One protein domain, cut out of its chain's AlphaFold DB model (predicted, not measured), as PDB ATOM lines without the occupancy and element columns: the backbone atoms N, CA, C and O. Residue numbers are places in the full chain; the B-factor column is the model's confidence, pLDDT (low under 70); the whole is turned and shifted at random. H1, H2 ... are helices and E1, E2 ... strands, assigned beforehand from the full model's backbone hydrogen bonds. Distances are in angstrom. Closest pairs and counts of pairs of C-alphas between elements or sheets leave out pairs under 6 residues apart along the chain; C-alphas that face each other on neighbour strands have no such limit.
ATOM      1  N   VAL A 115      38.802 -45.714  -1.951       87.00
ATOM      2  CA  VAL A 115      39.920 -46.444  -1.344       87.00
ATOM      3  C   VAL A 115      39.906 -46.190   0.154       87.00
ATOM      4  O   VAL A 115      39.862 -45.042   0.585       87.00
ATOM      5  N   ILE A 116      39.950 -47.249   0.961       88.19
ATOM      6  CA  ILE A 116      40.140 -47.115   2.409       88.19
ATOM      7  C   ILE A 116      41.630 -46.848   2.625       88.19
ATOM      8  O   ILE A 116      42.410 -47.788   2.587       88.19
ATOM      9  N   GLU A 117      42.037 -45.592   2.806       86.19
ATOM     10  CA  GLU A 117      43.445 -45.225   3.038       86.19
ATOM     11  C   GLU A 117      43.913 -45.650   4.435       86.19
ATOM     12  O   GLU A 117      45.064 -46.047   4.616       86.19
ATOM     13  N   ALA A 118      43.019 -45.588   5.424       88.06
ATOM     14  CA  ALA A 118      43.329 -45.973   6.793       88.06
ATOM     15  C   ALA A 118      42.097 -46.493   7.537       88.06
ATOM     16  O   ALA A 118      40.973 -46.020   7.342       88.06
ATOM     17  N   LEU A 119      42.337 -47.427   8.451       89.88
ATOM     18  CA  LEU A 119      41.378 -47.884   9.447       89.88
ATOM     19  C   LEU A 119      42.119 -48.107  10.768       89.88
ATOM     20  O   LEU A 119      43.111 -48.833  10.811       89.88
ATOM     21  N   LYS A 120      41.670 -47.445  11.832       90.38
ATOM     22  CA  LYS A 120      42.384 -47.368  13.108       90.38
ATOM     23  C   LYS A 120      41.444 -47.556  14.285       90.38
ATOM     24  O   LYS A 120      40.358 -46.984  14.298       90.38
ATOM     25  N   ILE A 121      41.913 -48.269  15.301       93.00
ATOM     26  CA  ILE A 121      41.365 -48.258  16.656       93.00
ATOM     27  C   ILE A 121      42.378 -47.534  17.533       93.00
ATOM     28  O   ILE A 121      43.549 -47.912  17.588       93.00
ATOM     29  N   VAL A 122      41.926 -46.484  18.204       92.75
ATOM     30  CA  VAL A 122      42.751 -45.677  19.096       92.75
ATOM     31  C   VAL A 122      42.532 -46.179  20.511       92.75
ATOM     32  O   VAL A 122      41.398 -46.205  20.998       92.75
ATOM     33  N   THR A 123      43.608 -46.585  21.173       91.12
ATOM     34  CA  THR A 123      43.600 -46.910  22.601       91.12
ATOM     35  C   THR A 123      44.405 -45.866  23.373       91.12
ATOM     36  O   THR A 123      45.058 -45.016  22.770       91.12
ATOM     37  N   GLN A 124      44.347 -45.899  24.703       88.00
ATOM     38  CA  GLN A 124      45.118 -44.980  25.546       88.00
ATOM     39  C   GLN A 124      46.640 -45.122  25.358       88.00
ATOM     40  O   GLN A 124      47.355 -44.129  25.470       88.00
ATOM     41  N   ASP A 125      47.111 -46.332  25.049       84.62
ATOM     42  CA  ASP A 125      48.541 -46.660  25.019       84.62
ATOM     43  C   ASP A 125      49.105 -46.750  23.592       84.62
ATOM     44  O   ASP A 125      50.295 -46.524  23.375       84.62
ATOM     45  N   GLU A 126      48.267 -47.092  22.608       86.31
ATOM     46  CA  GLU A 126      48.699 -47.335  21.229       86.31
ATOM     47  C   GLU A 126      47.564 -47.227  20.197       86.31
ATOM     48  O   GLU A 126      46.372 -47.307  20.518       86.31
ATOM     49  N   GLU A 127      47.951 -47.127  18.924       86.31
ATOM     50  CA  GLU A 127      47.053 -47.270  17.779       86.31
ATOM     51  C   GLU A 127      47.137 -48.691  17.211       86.31
ATOM     52  O   GLU A 127      48.205 -49.156  16.813       86.31
ATOM     53  N   ILE A 128      45.990 -49.361  17.090       86.81
ATOM     54  CA  ILE A 128      45.862 -50.572  16.278       86.81
ATOM     55  C   ILE A 128      45.411 -50.107  14.899       86.81
ATOM     56  O   ILE A 128      44.258 -49.715  14.721       86.81
ATOM     57  N   PHE A 129      46.321 -50.106  13.930       82.06
ATOM     58  CA  PHE A 129      46.057 -49.528  12.617       82.06
ATOM     59  C   PHE A 129      46.255 -50.526  11.483       82.06
ATOM     60  O   PHE A 129      47.063 -51.451  11.547       82.06
ATOM     61  N   TRP A 130      45.518 -50.275  10.411       82.56
ATOM     62  CA  TRP A 130      45.702 -50.877   9.109       82.56
ATOM     63  C   TRP A 130      45.777 -49.771   8.071       82.56
ATOM     64  O   TRP A 130      44.881 -48.927   7.970       82.56
ATOM     65  N   ASN A 131      46.877 -49.775   7.325       71.56
ATOM     66  CA  ASN A 131      47.065 -48.898   6.184       71.56
ATOM     67  C   ASN A 131      46.485 -49.609   4.963       71.56
ATOM     68  O   ASN A 131      46.804 -50.772   4.720       71.56
ATOM     69  N   GLY A 132      45.611 -48.904   4.253       63.72
ATOM     70  CA  GLY A 132      44.840 -49.382   3.114       63.72
ATOM     71  C   GLY A 132      45.561 -50.292   2.125       63.72
ATOM     72  O   GLY A 132      46.751 -50.133   1.868       63.72
ATOM     73  N   CYS A 133      44.811 -51.182   1.470       61.47
ATOM     74  CA  CYS A 133      45.258 -51.817   0.230       61.47
ATOM     75  C   CYS A 133      45.262 -50.804  -0.924       61.47
ATOM     76  O   CYS A 133      44.243 -50.172  -1.213       61.47
ATOM     77  N   THR A 134      46.377 -50.730  -1.649       54.22
ATOM     78  CA  THR A 134      46.410 -50.281  -3.048       54.22
ATOM     79  C   THR A 134      45.738 -51.342  -3.939       54.22
ATOM     80  O   THR A 134      45.615 -52.499  -3.540       54.22
ATOM     81  N   GLN A 135      45.291 -51.002  -5.155       48.09
ATOM     82  CA  GLN A 135      44.621 -51.961  -6.064       48.09
ATOM     83  C   GLN A 135      45.403 -53.274  -6.303       48.09
ATOM     84  O   GLN A 135      44.803 -54.301  -6.610       48.09
ATOM     85  N   GLU A 136      46.724 -53.257  -6.123       42.38
ATOM     86  CA  GLU A 136      47.633 -54.387  -6.351       42.38
ATOM     87  C   GLU A 136      47.565 -55.478  -5.263       42.38
ATOM     88  O   GLU A 136      47.873 -56.632  -5.537       42.38
ATOM     89  N   SER A 137      47.086 -55.167  -4.054       44.84
ATOM     90  CA  SER A 137      47.023 -56.118  -2.920       44.84
ATOM     91  C   SER A 137      45.728 -56.953  -2.872       44.84
ATOM     92  O   SER A 137      45.479 -57.691  -1.926       44.84
ATOM     93  N   ILE A 138      44.887 -56.859  -3.911       48.78
ATOM     94  CA  ILE A 138      43.559 -57.506  -4.009       48.78
ATOM     95  C   ILE A 138      43.636 -58.915  -4.626       48.78
ATOM     96  O   ILE A 138      42.691 -59.706  -4.498       48.78
ATOM     97  N   GLY A 139      44.731 -59.201  -5.339       49.22
ATOM     98  CA  GLY A 139      44.923 -60.434  -6.105       49.22
ATOM     99  C   GLY A 139      45.277 -61.653  -5.255       49.22
ATOM    100  O   GLY A 139      44.811 -62.748  -5.570       49.22
ATOM    101  N   ASP A 140      46.012 -61.454  -4.160       48.94
ATOM    102  CA  ASP A 140      46.599 -62.532  -3.366       48.94
ATOM    103  C   ASP A 140      46.153 -62.482  -1.894       48.94
ATOM    104  O   ASP A 140      46.056 -61.418  -1.290       48.94
ATOM    105  N   GLU A 141      45.898 -63.671  -1.332       48.91
ATOM    106  CA  GLU A 141      45.662 -63.947   0.098       48.91
ATOM    107  C   GLU A 141      44.364 -63.381   0.741       48.91
ATOM    108  O   GLU A 141      43.645 -62.558   0.161       48.91
ATOM    109  N   PRO A 142      43.912 -63.923   1.898       55.78
ATOM    110  CA  PRO A 142      42.762 -63.357   2.596       55.78
ATOM    111  C   PRO A 142      43.024 -61.892   2.959       55.78
ATOM    112  O   PRO A 142      44.071 -61.538   3.497       55.78
ATOM    113  N   TYR A 143      42.033 -61.044   2.679       62.59
ATOM    114  CA  TYR A 143      42.034 -59.638   3.049       62.59
ATOM    115  C   TYR A 143      42.015 -59.553   4.576       62.59
ATOM    116  O   TYR A 143      40.972 -59.762   5.195       62.59
ATOM    117  N   THR A 144      43.179 -59.343   5.188       68.25
ATOM    118  CA  THR A 144      43.336 -59.495   6.639       68.25
ATOM    119  C   THR A 144      43.407 -58.122   7.289       68.25
ATOM    120  O   THR A 144      44.374 -57.381   7.118       68.25
ATOM    121  N   LEU A 145      42.348 -57.773   8.013       76.75
ATOM    122  CA  LEU A 145      42.314 -56.600   8.880       76.75
ATOM    123  C   LEU A 145      43.021 -56.897  10.218       76.75
ATOM    124  O   LEU A 145      43.263 -58.066  10.532       76.75
ATOM    125  N   PRO A 146      43.361 -55.873  11.026       79.19
ATOM    126  CA  PRO A 146      43.953 -56.081  12.340       79.19
ATOM    127  C   PRO A 146      43.048 -56.959  13.193       79.19
ATOM    128  O   PRO A 146      41.840 -56.756  13.229       79.19
ATOM    129  N   SER A 147      43.642 -57.903  13.917       79.06
ATOM    130  CA  SER A 147      42.929 -58.814  14.820       79.06
ATOM    131  C   SER A 147      43.516 -58.794  16.234       79.06
ATOM    132  O   SER A 147      43.368 -59.749  16.997       79.06
ATOM    133  N   THR A 148      44.248 -57.732  16.577       83.69
ATOM    134  CA  THR A 148      44.919 -57.583  17.871       83.69
ATOM    135  C   THR A 148      43.900 -57.659  19.004       83.69
ATOM    136  O   THR A 148      42.852 -57.026  18.933       83.69
ATOM    137  N   SER A 149      44.202 -58.407  20.067       82.06
ATOM    138  CA  SER A 149      43.326 -58.474  21.241       82.06
ATOM    139  C   SER A 149      43.218 -57.112  21.935       82.06
ATOM    140  O   SER A 149      44.227 -56.433  22.150       82.06
ATOM    141  N   LEU A 150      41.994 -56.740  22.320       84.38
ATOM    142  CA  LEU A 150      41.694 -55.530  23.097       84.38
ATOM    143  C   LEU A 150      41.706 -55.771  24.611       84.38
ATOM    144  O   LEU A 150      41.453 -54.853  25.388       84.38
ATOM    145  N   LYS A 151      41.983 -57.000  25.063       82.06
ATOM    146  CA  LYS A 151      41.924 -57.342  26.488       82.06
ATOM    147  C   LYS A 151      42.892 -56.466  27.294       82.06
ATOM    148  O   LYS A 151      44.098 -56.524  27.083       82.06
ATOM    149  N   GLY A 152      42.345 -55.702  28.240       78.38
ATOM    150  CA  GLY A 152      43.109 -54.796  29.102       78.38
ATOM    151  C   GLY A 152      43.430 -53.430  28.485       78.38
ATOM    152  O   GLY A 152      44.056 -52.624  29.162       78.38
ATOM    153  N   LYS A 153      42.995 -53.150  27.250       83.12
ATOM    154  CA  LYS A 153      43.190 -51.848  26.597       83.12
ATOM    155  C   LYS A 153      41.971 -50.955  26.795       83.12
ATOM    156  O   LYS A 153      40.836 -51.404  26.640       83.12
ATOM    157  N   CYS A 154      42.205 -49.679  27.084       86.94
ATOM    158  CA  CYS A 154      41.155 -48.663  27.106       86.94
ATOM    159  C   CYS A 154      40.964 -48.102  25.691       86.94
ATOM    160  O   CYS A 154      41.841 -47.400  25.183       86.94
ATOM    161  N   VAL A 155      39.853 -48.445  25.032       90.50
ATOM    162  CA  VAL A 155      39.517 -47.941  23.689       90.50
ATOM    163  C   VAL A 155      38.985 -46.514  23.798       90.50
ATOM    164  O   VAL A 155      37.990 -46.272  24.476       90.50
ATOM    165  N   LEU A 156      39.625 -45.582  23.092       92.94
ATOM    166  CA  LEU A 156      39.227 -44.173  23.017       92.94
ATOM    167  C   LEU A 156      38.309 -43.890  21.819       92.94
ATOM    168  O   LEU A 156      37.507 -42.958  21.848       92.94
ATOM    169  N   GLY A 157      38.414 -44.700  20.766       93.19
ATOM    170  CA  GLY A 157      37.567 -44.598  19.586       93.19
ATOM    171  C   GLY A 157      38.140 -45.341  18.390       93.19
ATOM    172  O   GLY A 157      39.119 -46.084  18.496       93.19
ATOM    173  N   ALA A 158      37.540 -45.114  17.229       94.00
ATOM    174  CA  ALA A 158      38.018 -45.632  15.957       94.00
ATOM    175  C   ALA A 158      37.863 -44.597  14.848       94.00
ATOM    176  O   ALA A 158      36.987 -43.736  14.905       94.00
ATOM    177  N   VAL A 159      38.727 -44.676  13.840       92.56
ATOM    178  CA  VAL A 159      38.770 -43.742  12.712       92.56
ATOM    179  C   VAL A 159      38.972 -44.518  11.420       92.56
ATOM    180  O   VAL A 159      39.775 -45.445  11.357       92.56
ATOM    181  N   THR A 160      38.286 -44.107  10.362       91.94
ATOM    182  CA  THR A 160      38.554 -44.557   9.000       91.94
ATOM    183  C   THR A 160      38.651 -43.377   8.049       91.94
ATOM    184  O   THR A 160      37.934 -42.384   8.187       91.94
ATOM    185  N   VAL A 161      39.566 -43.492   7.091       91.75
ATOM    186  CA  VAL A 161      39.785 -42.505   6.038       91.75
ATOM    187  C   VAL A 161      39.482 -43.167   4.704       91.75
ATOM    188  O   VAL A 161      40.116 -44.161   4.348       91.75
ATOM    189  N   ILE A 162      38.522 -42.607   3.970       90.69
ATOM    190  CA  ILE A 162      38.196 -43.026   2.607       90.69
ATOM    191  C   ILE A 162      38.625 -41.928   1.639       90.69
ATOM    192  O   ILE A 162      38.129 -40.802   1.706       90.69
ATOM    193  N   ALA A 163      39.517 -42.266   0.716       90.19
ATOM    194  CA  ALA A 163      39.873 -41.418  -0.408       90.19
ATOM    195  C   ALA A 163      38.951 -41.668  -1.602       90.19
ATOM    196  O   ALA A 163      38.574 -42.804  -1.901       90.19
ATOM    197  N   TYR A 164      38.615 -40.586  -2.299       90.25
ATOM    198  CA  TYR A 164      37.921 -40.601  -3.578       90.25
ATOM    199  C   TYR A 164      38.377 -39.401  -4.404       90.25
ATOM    200  O   TYR A 164      38.105 -38.253  -4.041       90.25
ATOM    201  N   LYS A 165      39.056 -39.664  -5.528       88.12
ATOM    202  CA  LYS A 165      39.711 -38.620  -6.337       88.12
ATOM    203  C   LYS A 165      40.637 -37.776  -5.439       88.12
ATOM    204  O   LYS A 165      41.402 -38.342  -4.667       88.12
ATOM    205  N   ASP A 166      40.521 -36.451  -5.480       89.00
ATOM    206  CA  ASP A 166      41.323 -35.524  -4.669       89.00
ATOM    207  C   ASP A 166      40.734 -35.255  -3.273       89.00
ATOM    208  O   ASP A 166      41.195 -34.370  -2.553       89.00
ATOM    209  N   THR A 167      39.685 -35.985  -2.876       90.50
ATOM    210  CA  THR A 167      38.996 -35.791  -1.594       90.50
ATOM    211  C   THR A 167      39.295 -36.927  -0.627       90.50
ATOM    212  O   THR A 167      39.309 -38.099  -1.004       90.50
ATOM    213  N   ARG A 168      39.473 -36.575   0.649       92.38
ATOM    214  CA  ARG A 168      39.552 -37.515   1.768       92.38
ATOM    215  C   ARG A 168      38.386 -37.273   2.707       92.38
ATOM    216  O   ARG A 168      38.167 -36.148   3.149       92.38
ATOM    217  N   MET A 169      37.651 -38.331   3.004       93.38
ATOM    218  CA  MET A 169      36.559 -38.336   3.967       93.38
ATOM    219  C   MET A 169      37.033 -39.056   5.221       93.38
ATOM    220  O   MET A 169      37.597 -40.146   5.130       93.38
ATOM    221  N   VAL A 170      36.803 -38.448   6.379       93.19
ATOM    222  CA  VAL A 170      37.170 -39.018   7.676       93.19
ATOM    223  C   VAL A 170      35.895 -39.336   8.434       93.19
ATOM    224  O   VAL A 170      35.041 -38.469   8.609       93.19
ATOM    225  N   PHE A 171      35.781 -40.575   8.893       92.69
ATOM    226  CA  PHE A 171      34.686 -41.032   9.736       92.69
ATOM    227  C   PHE A 171      35.256 -41.580  11.032       92.69
ATOM    228  O   PHE A 171      36.279 -42.262  11.024       92.69
ATOM    229  N   SER A 172      34.589 -41.305  12.145       92.69
ATOM    230  CA  SER A 172      35.032 -41.751  13.461       92.69
ATOM    231  C   SER A 172      33.883 -42.314  14.277       92.69
ATOM    232  O   SER A 172      32.733 -41.953  14.041       92.69
ATOM    233  N   LEU A 173      34.217 -43.169  15.237       92.94
ATOM    234  CA  LEU A 173      33.376 -43.617  16.343       92.94
ATOM    235  C   LEU A 173      34.047 -43.196  17.651       92.94
ATOM    236  O   LEU A 173      35.229 -43.492  17.841       92.94
ATOM    237  N   SER A 174      33.317 -42.526  18.541       92.75
ATOM    238  CA  SER A 174      33.808 -42.268  19.900       92.75
ATOM    239  C   SER A 174      33.711 -43.521  20.782       92.75
ATOM    240  O   SER A 174      32.989 -44.466  20.459       92.75
ATOM    241  N   ALA A 175      34.418 -43.530  21.915       91.56
ATOM    242  CA  ALA A 175      34.280 -44.583  22.923       91.56
ATOM    243  C   ALA A 175      32.822 -44.764  23.387       91.56
ATOM    244  O   ALA A 175      32.345 -45.898  23.449       91.56
ATOM    245  N   ASP A 176      32.108 -43.664  23.649       90.12
ATOM    246  CA  ASP A 176      30.706 -43.695  24.087       90.12
ATOM    247  C   ASP A 176      29.804 -44.327  23.017       90.12
ATOM    248  O   ASP A 176      28.991 -45.198  23.317       90.12
ATOM    249  N   GLU A 177      30.006 -43.979  21.741       89.56
ATOM    250  CA  GLU A 177      29.245 -44.578  20.641       89.56
ATOM    251  C   GLU A 177      29.509 -46.082  20.495       89.56
ATOM    252  O   GLU A 177      28.588 -46.849  20.215       89.56
ATOM    253  N   ILE A 178      30.755 -46.527  20.684       88.88
ATOM    254  CA  ILE A 178      31.107 -47.956  20.651       88.88
ATOM    255  C   ILE A 178      30.387 -48.703  21.780       88.88
ATOM    256  O   ILE A 178      29.858 -49.795  21.552       88.88
ATOM    257  N   GLN A 179      30.330 -48.118  22.978       86.25
ATOM    258  CA  GLN A 179      29.609 -48.702  24.111       86.25
ATOM    259  C   GLN A 179      28.101 -48.775  23.850       86.25
ATOM    260  O   GLN A 179      27.499 -49.827  24.075       86.25
ATOM    261  N   ASP A 180      27.503 -47.708  23.320       84.94
ATOM    262  CA  ASP A 180      26.080 -47.670  22.970       84.94
ATOM    263  C   ASP A 180      25.717 -48.733  21.925       84.94
ATOM    264  O   ASP A 180      24.698 -49.420  22.047       84.94
ATOM    265  N   LEU A 181      26.559 -48.912  20.902       84.94
ATOM    266  CA  LEU A 181      26.384 -49.963  19.899       84.94
ATOM    267  C   LEU A 181      26.450 -51.359  20.532       84.94
ATOM    268  O   LEU A 181      25.609 -52.210  20.234       84.94
ATOM    269  N   ALA A 182      27.410 -51.592  21.429       81.94
ATOM    270  CA  ALA A 182      27.578 -52.884  22.088       81.94
ATOM    271  C   ALA A 182      26.362 -53.247  22.951       81.94
ATOM    272  O   ALA A 182      25.868 -54.373  22.875       81.94
ATOM    273  N   GLN A 183      25.828 -52.280  23.704       79.94
ATOM    274  CA  GLN A 183      24.624 -52.465  24.518       79.94
ATOM    275  C   GLN A 183      23.398 -52.844  23.679       79.94
ATOM    276  O   GLN A 183      22.584 -53.660  24.113       79.94
ATOM    277  N   ARG A 184      23.266 -52.277  22.476       74.94
ATOM    278  CA  ARG A 184      22.134 -52.544  21.574       74.94
ATOM    279  C   ARG A 184      22.252 -53.877  20.837       74.94
ATOM    280  O   ARG A 184      21.237 -54.468  20.505       74.94
ATOM    281  N   SER A 185      23.470 -54.377  20.629       66.44
ATOM    282  CA  SER A 185      23.727 -55.609  19.869       66.44
ATOM    283  C   SER A 185      23.413 -56.927  20.601       66.44
ATOM    284  O   SER A 185      23.771 -57.988  20.096       66.44
ATOM    285  N   ASP A 186      22.813 -56.886  21.801       57.88
ATOM    286  CA  ASP A 186      22.621 -58.024  22.732       57.88
ATOM    287  C   ASP A 186      23.908 -58.788  23.117       57.88
ATOM    288  O   ASP A 186      23.878 -59.718  23.922       57.88
ATOM    289  N   ALA A 187      25.061 -58.366  22.602       54.50
ATOM    290  CA  ALA A 187      26.343 -59.020  22.796       54.50
ATOM    291  C   ALA A 187      26.991 -58.650  24.152       54.50
ATOM    292  O   ALA A 187      27.869 -59.357  24.651       54.50
ATOM    293  N   GLY A 188      26.510 -57.575  24.792       54.53
ATOM    294  CA  GLY A 188      27.029 -57.064  26.063       54.53
ATOM    295  C   GLY A 188      28.440 -56.472  25.934       54.53
ATOM    296  O   GLY A 188      29.092 -56.572  24.899       54.53
ATOM    297  N   LEU A 189      28.951 -55.857  27.009       57.41
ATOM    298  CA  LEU A 189      30.289 -55.234  27.019       57.41
ATOM    299  C   LEU A 189      31.436 -56.230  26.741       57.41
ATOM    300  O   LEU A 189      32.518 -55.823  26.333       57.41
ATOM    301  N   LEU A 190      31.203 -57.534  26.938       58.56
ATOM    302  CA  LEU A 190      32.181 -58.603  26.696       58.56
ATOM    303  C   LEU A 190      32.378 -58.939  25.208       58.56
ATOM    304  O   LEU A 190      33.300 -59.682  24.884       58.56
ATOM    305  N   ALA A 191      31.539 -58.404  24.321       66.62
ATOM    306  CA  ALA A 191      31.611 -58.643  22.883       66.62
ATOM    307  C   ALA A 191      32.299 -57.522  22.092       66.62
ATOM    308  O   ALA A 191      32.372 -57.602  20.866       66.62
ATOM    309  N   ILE A 192      32.799 -56.480  22.767       82.25
ATOM    310  CA  ILE A 192      33.603 -55.447  22.110       82.25
ATOM    311  C   ILE A 192      34.989 -56.032  21.838       82.25
ATOM    312  O   ILE A 192      35.875 -56.024  22.694       82.25
ATOM    313  N   ASP A 193      35.165 -56.545  20.629       87.88
ATOM    314  CA  ASP A 193      36.451 -56.952  20.089       87.88
ATOM    315  C   ASP A 193      36.854 -56.068  18.901       87.88
ATOM    316  O   ASP A 193      36.177 -55.106  18.519       87.88
ATOM    317  N   THR A 194      38.017 -56.371  18.335       89.31
ATOM    318  CA  THR A 194      38.543 -55.636  17.186       89.31
ATOM    319  C   THR A 194      37.612 -55.748  15.980       89.31
ATOM    320  O   THR A 194      37.353 -54.738  15.333       89.31
ATOM    321  N   GLU A 195      37.040 -56.923  15.710       88.31
ATOM    322  CA  GLU A 195      36.104 -57.108  14.595       88.31
ATOM    323  C   GLU A 195      34.864 -56.221  14.762       88.31
ATOM    324  O   GLU A 195      34.493 -55.514  13.829       88.31
ATOM    325  N   PHE A 196      34.271 -56.180  15.958       89.19
ATOM    326  CA  PHE A 196      33.117 -55.344  16.275       89.19
ATOM    327  C   PHE A 196      33.380 -53.864  15.965       89.19
ATOM    328  O   PHE A 196      32.601 -53.218  15.256       89.19
ATOM    329  N   ILE A 197      34.497 -53.320  16.455       90.62
ATOM    330  CA  ILE A 197      34.831 -51.905  16.263       90.62
ATOM    331  C   ILE A 197      35.095 -51.604  14.783       90.62
ATOM    332  O   ILE A 197      34.551 -50.633  14.246       90.62
ATOM    333  N   LEU A 198      35.898 -52.429  14.104       90.69
ATOM    334  CA  LEU A 198      36.217 -52.234  12.687       90.69
ATOM    335  C   LEU A 198      34.959 -52.321  11.821       90.69
ATOM    336  O   LEU A 198      34.741 -51.463  10.963       90.69
ATOM    337  N   LEU A 199      34.101 -53.307  12.091       90.06
ATOM    338  CA  LEU A 199      32.827 -53.504  11.414       90.06
ATOM    339  C   LEU A 199      31.967 -52.245  11.515       90.06
ATOM    340  O   LEU A 199      31.564 -51.692  10.495       90.06
ATOM    341  N   HIS A 200      31.714 -51.746  12.726       90.38
ATOM    342  CA  HIS A 200      30.867 -50.568  12.915       90.38
ATOM    343  C   HIS A 200      31.490 -49.281  12.353       90.38
ATOM    344  O   HIS A 200      30.765 -48.434  11.821       90.38
ATOM    345  N   THR A 201      32.820 -49.156  12.382       91.69
ATOM    346  CA  THR A 201      33.528 -48.024  11.761       91.69
ATOM    347  C   THR A 201      33.336 -48.026  10.242       91.69
ATOM    348  O   THR A 201      32.992 -47.001   9.652       91.69
ATOM    349  N   LEU A 202      33.484 -49.192   9.601       91.81
ATOM    350  CA  LEU A 202      33.278 -49.354   8.161       91.81
ATOM    351  C   LEU A 202      31.817 -49.167   7.762       91.81
ATOM    352  O   LEU A 202      31.549 -48.492   6.771       91.81
ATOM    353  N   LYS A 203      30.866 -49.690   8.546       91.31
ATOM    354  CA  LYS A 203      29.431 -49.465   8.315       91.31
ATOM    355  C   LYS A 203      29.107 -47.976   8.262       91.31
ATOM    356  O   LYS A 203      28.428 -47.531   7.339       91.31
ATOM    357  N   ARG A 204      29.622 -47.201   9.223       89.44
ATOM    358  CA  ARG A 204      29.444 -45.745   9.257       89.44
ATOM    359  C   ARG A 204      29.978 -45.091   7.996       89.44
ATOM    360  O   ARG A 204      29.263 -44.306   7.384       89.44
ATOM    361  N   ALA A 205      31.199 -45.423   7.599       91.00
ATOM    362  CA  ALA A 205      31.798 -44.839   6.413       91.00
ATOM    363  C   ALA A 205      31.012 -45.195   5.144       91.00
ATOM    364  O   ALA A 205      30.607 -44.297   4.415       91.00
ATOM    365  N   ILE A 206      30.706 -46.482   4.941       91.94
ATOM    366  CA  ILE A 206      29.960 -46.994   3.783       91.94
ATOM    367  C   ILE A 206      28.594 -46.312   3.655       91.94
ATOM    368  O   ILE A 206      28.264 -45.830   2.576       91.94
ATOM    369  N   LYS A 207      27.826 -46.201   4.747       89.56
ATOM    370  CA  LYS A 207      26.496 -45.565   4.746       89.56
ATOM    371  C   LYS A 207      26.508 -44.086   4.367       89.56
ATOM    372  O   LYS A 207      25.484 -43.570   3.933       89.56
ATOM    373  N   ASN A 208      27.639 -43.409   4.550       88.12
ATOM    374  CA  ASN A 208      27.792 -41.992   4.232       88.12
ATOM    375  C   ASN A 208      28.438 -41.757   2.855       88.12
ATOM    376  O   ASN A 208      28.656 -40.608   2.473       88.12
ATOM    377  N   LEU A 209      28.745 -42.813   2.091       89.38
ATOM    378  CA  LEU A 209      29.255 -42.664   0.731       89.38
ATOM    379  C   LEU A 209      28.133 -42.246  -0.222       89.38
ATOM    380  O   LEU A 209      27.104 -42.909  -0.334       89.38
ATOM    381  N   VAL A 210      28.374 -41.176  -0.981       89.06
ATOM    382  CA  VAL A 210      27.480 -40.726  -2.055       89.06
ATOM    383  C   VAL A 210      28.023 -41.222  -3.389       89.06
ATOM    384  O   VAL A 210      29.126 -40.859  -3.800       89.06
ATOM    385  N   THR A 211      27.264 -42.074  -4.078       89.88
ATOM    386  CA  THR A 211      27.706 -42.695  -5.330       89.88
ATOM    387  C   THR A 211      26.540 -43.183  -6.183       89.88
ATOM    388  O   THR A 211      25.447 -43.425  -5.684       89.88
ATOM    389  N   THR A 212      26.795 -43.358  -7.477       91.56
ATOM    390  CA  THR A 212      25.891 -44.025  -8.426       91.56
ATOM    391  C   THR A 212      26.339 -45.455  -8.749       91.56
ATOM    392  O   THR A 212      25.679 -46.146  -9.522       91.56
ATOM    393  N   ASN A 213      27.455 -45.925  -8.171       93.44
ATOM    394  CA  ASN A 213      27.940 -47.284  -8.385       93.44
ATOM    395  C   ASN A 213      26.989 -48.301  -7.736       93.44
ATOM    396  O   ASN A 213      26.802 -48.319  -6.519       93.44
ATOM    397  N   THR A 214      26.418 -49.185  -8.550       92.12
ATOM    398  CA  THR A 214      25.385 -50.141  -8.130       92.12
ATOM    399  C   THR A 214      25.869 -51.157  -7.099       92.12
ATOM    400  O   THR A 214      25.082 -51.585  -6.257       92.12
ATOM    401  N   THR A 215      27.146 -51.545  -7.137       90.44
ATOM    402  CA  THR A 215      27.727 -52.476  -6.158       90.44
ATOM    403  C   THR A 215      27.876 -51.805  -4.797       90.44
ATOM    404  O   THR A 215      27.517 -52.407  -3.788       90.44
ATOM    405  N   VAL A 216      28.323 -50.546  -4.755       92.12
ATOM    406  CA  VAL A 216      28.400 -49.789  -3.495       92.12
ATOM    407  C   VAL A 216      27.006 -49.500  -2.942       92.12
ATOM    408  O   VAL A 216      26.788 -49.693  -1.753       92.12
ATOM    409  N   LEU A 217      26.038 -49.124  -3.784       92.75
ATOM    410  CA  LEU A 217      24.645 -48.944  -3.352       92.75
ATOM    411  C   LEU A 217      24.069 -50.231  -2.743       92.75
ATOM    412  O   LEU A 217      23.465 -50.194  -1.676       92.75
ATOM    413  N   ARG A 218      24.341 -51.389  -3.356       92.06
ATOM    414  CA  ARG A 218      23.948 -52.692  -2.803       92.06
ATOM    415  C   ARG A 218      24.625 -52.981  -1.463       92.06
ATOM    416  O   ARG A 218      23.984 -53.502  -0.556       92.06
ATOM    417  N   LEU A 219      25.914 -52.662  -1.342       92.88
ATOM    418  CA  LEU A 219      26.650 -52.805  -0.088       92.88
ATOM    419  C   LEU A 219      26.033 -51.928   1.010       92.88
ATOM    420  O   LEU A 219      25.846 -52.415   2.121       92.88
ATOM    421  N   ILE A 220      25.661 -50.683   0.690       90.88
ATOM    422  CA  ILE A 220      24.960 -49.763   1.599       90.88
ATOM    423  C   ILE A 220      23.616 -50.347   2.041       90.88
ATOM    424  O   ILE A 220      23.340 -50.345   3.235       90.88
ATOM    425  N   GLU A 221      22.809 -50.881   1.118       88.81
ATOM    426  CA  GLU A 221      21.520 -51.514   1.440       88.81
ATOM    427  C   GLU A 221      21.688 -52.689   2.415       88.81
ATOM    428  O   GLU A 221      20.995 -52.759   3.427       88.81
ATOM    429  N   ILE A 222      22.645 -53.586   2.153       86.25
ATOM    430  CA  ILE A 222      22.885 -54.759   3.006       86.25
ATOM    431  C   ILE A 222      23.413 -54.332   4.380       86.25
ATOM    432  O   ILE A 222      22.946 -54.814   5.407       86.25
ATOM    433  N   VAL A 223      24.351 -53.383   4.420       84.88
ATOM    434  CA  VAL A 223      24.860 -52.791   5.667       84.88
ATOM    435  C   VAL A 223      23.752 -52.065   6.446       84.88
ATOM    436  O   VAL A 223      23.730 -52.109   7.677       84.88
ATOM    437  N   GLY A 224      22.836 -51.403   5.738       72.50
ATOM    438  CA  GLY A 224      21.645 -50.746   6.272       72.50
ATOM    439  C   GLY A 224      20.718 -51.721   6.980       72.50
ATOM    440  O   GLY A 224      20.458 -51.533   8.167       72.50
ATOM    441  N   ALA A 225      20.314 -52.783   6.283       65.06
ATOM    442  CA  ALA A 225      19.411 -53.808   6.801       65.06
ATOM    443  C   ALA A 225      19.959 -54.504   8.061       65.06
ATOM    444  O   ALA A 225      19.216 -54.724   9.011       65.06
ATOM    445  N   ILE A 226      21.267 -54.785   8.117       57.81
ATOM    446  CA  ILE A 226      21.901 -55.396   9.303       57.81
ATOM    447  C   ILE A 226      21.810 -54.474  10.527       57.81
ATOM    448  O   ILE A 226      21.660 -54.944  11.651       57.81
ATOM    449  N   ASP A 227      21.949 -53.163  10.333       56.28
ATOM    450  CA  ASP A 227      21.810 -52.210  11.432       56.28
ATOM    451  C   ASP A 227      20.346 -52.052  11.840       56.28
ATOM    452  O   ASP A 227      20.068 -52.048  13.031       56.28
ATOM    453  N   GLU A 228      19.403 -51.995  10.898       52.03
ATOM    454  CA  GLU A 228      17.977 -52.029  11.238       52.03
ATOM    455  C   GLU A 228      17.638 -53.286  12.048       52.03
ATOM    456  O   GLU A 228      17.004 -53.153  13.078       52.03
ATOM    457  N   GLU A 229      18.164 -54.470  11.727       49.62
ATOM    458  CA  GLU A 229      17.982 -55.675  12.556       49.62
ATOM    459  C   GLU A 229      18.610 -55.574  13.962       49.62
ATOM    460  O   GLU A 229      18.054 -56.113  14.916       49.62
ATOM    461  N   LEU A 230      19.720 -54.843  14.124       42.97
ATOM    462  CA  LEU A 230      20.303 -54.520  15.439       42.97
ATOM    463  C   LEU A 230      19.504 -53.438  16.199       42.97
ATOM    464  O   LEU A 230      19.653 -53.307  17.414       42.97
ATOM    465  N   PHE A 231      18.677 -52.651  15.503       43.41
ATOM    466  CA  PHE A 231      17.888 -51.542  16.055       43.41
ATOM    467  C   PHE A 231      16.365 -51.781  16.033       43.41
ATOM    468  O   PHE A 231      15.617 -50.953  16.562       43.41
ATOM    469  N   VAL A 232      15.883 -52.906  15.491       39.81
ATOM    470  CA  VAL A 232      14.477 -53.327  15.528       39.81
ATOM    471  C   VAL A 232      14.175 -53.831  16.941       39.81
ATOM    472  O   VAL A 232      14.215 -55.010  17.267       39.81
TER     473      VAL A 232
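This is residues 115 to 232 of the 261 residues of an uncharacterized protein of Photobacterium damsela subsp. piscicida (UniProt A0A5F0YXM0). A four-stranded antiparallel sheet has helix H3 running slantwise over one face, with H4 packed on H3 beyond it and H2 standing up from the same face. The other face has no named helix, and residues 136 to 142, partly in the small helix H1, stick out. The printed part has 118 residues, with four named helices and four strands in the order E1 E2 H1 E3 E4 H2 H3 H4; the sheet's order is E2 E1 E3 E4, and the class is mixed. It is compact, with a radius of gyration of the C-alphas of 14.8 A and spans of 38 by 35 by 28 A.

E1, residues 115 to 123, and E2, residues 127 to 131, form a hairpin, with N 121 and O 128 2.8 A apart, within hydrogen-bond range. H1, residues 135 to 138, is not on the sheet. E3, residues 155 to 164, is the antiparallel neighbour of E1, with N 120 and O 159 2.8 A apart. E2, H1 and E3 form a split strand-helix-strand unit, two strands running the same way with E1 between them, and its crossover is right-handed. E4, residues 167 to 174, forms a hairpin with E3, with N 160 and O 171 2.8 A apart; E2 and E4 are the edge strands. H2, residues 175 to 184, is on the sheet over E4 and stands up from it, its line rising 68 degrees out of the local plane. H3, residues 194 to 207, is on the same face at a height over the sheet of 8.5 A, over E1, E3 and E4, in two layers, a helix on one face of a sheet. On the local plane its line and that of E4 stand at 46 degrees, and the closest C-alphas of H3 and E4, those of Ala 205 and Phe 171, are 5.8 A apart. H4, residues 214 to 231, touches H3 at a steep tilt of 58 degrees, opposite ways, through residues 216 to 224 of H4 and 203 to 207 of H3; the closest C-alphas, of Lys 207 and Ile 220, are 5.5 A apart. H4 is not on the sheet. In H2, H3 and H4 every O i to N i+4 pair is within hydrogen-bond range; H1 is too short for such a pair.

E1 begins at C-alpha 115 (39.920, -46.444, -1.344) and is 24.2 A long; E3 is 28.3 A and E4 23.0 A. H3 measures 20.0 A from C-alpha 194 (38.543, -55.636, 17.186). H4, 25.4 A long, ends at C-alpha 231 (17.888, -51.542, 16.055).

The farthest C-alphas, of Gly 152 and Thr 212, are 42.7 A apart. The printed part has no cut, and the link from H1 to E3 is long. The pLDDT is under 70 at residues 132 to 144, 185 to 191 and 225 to 232.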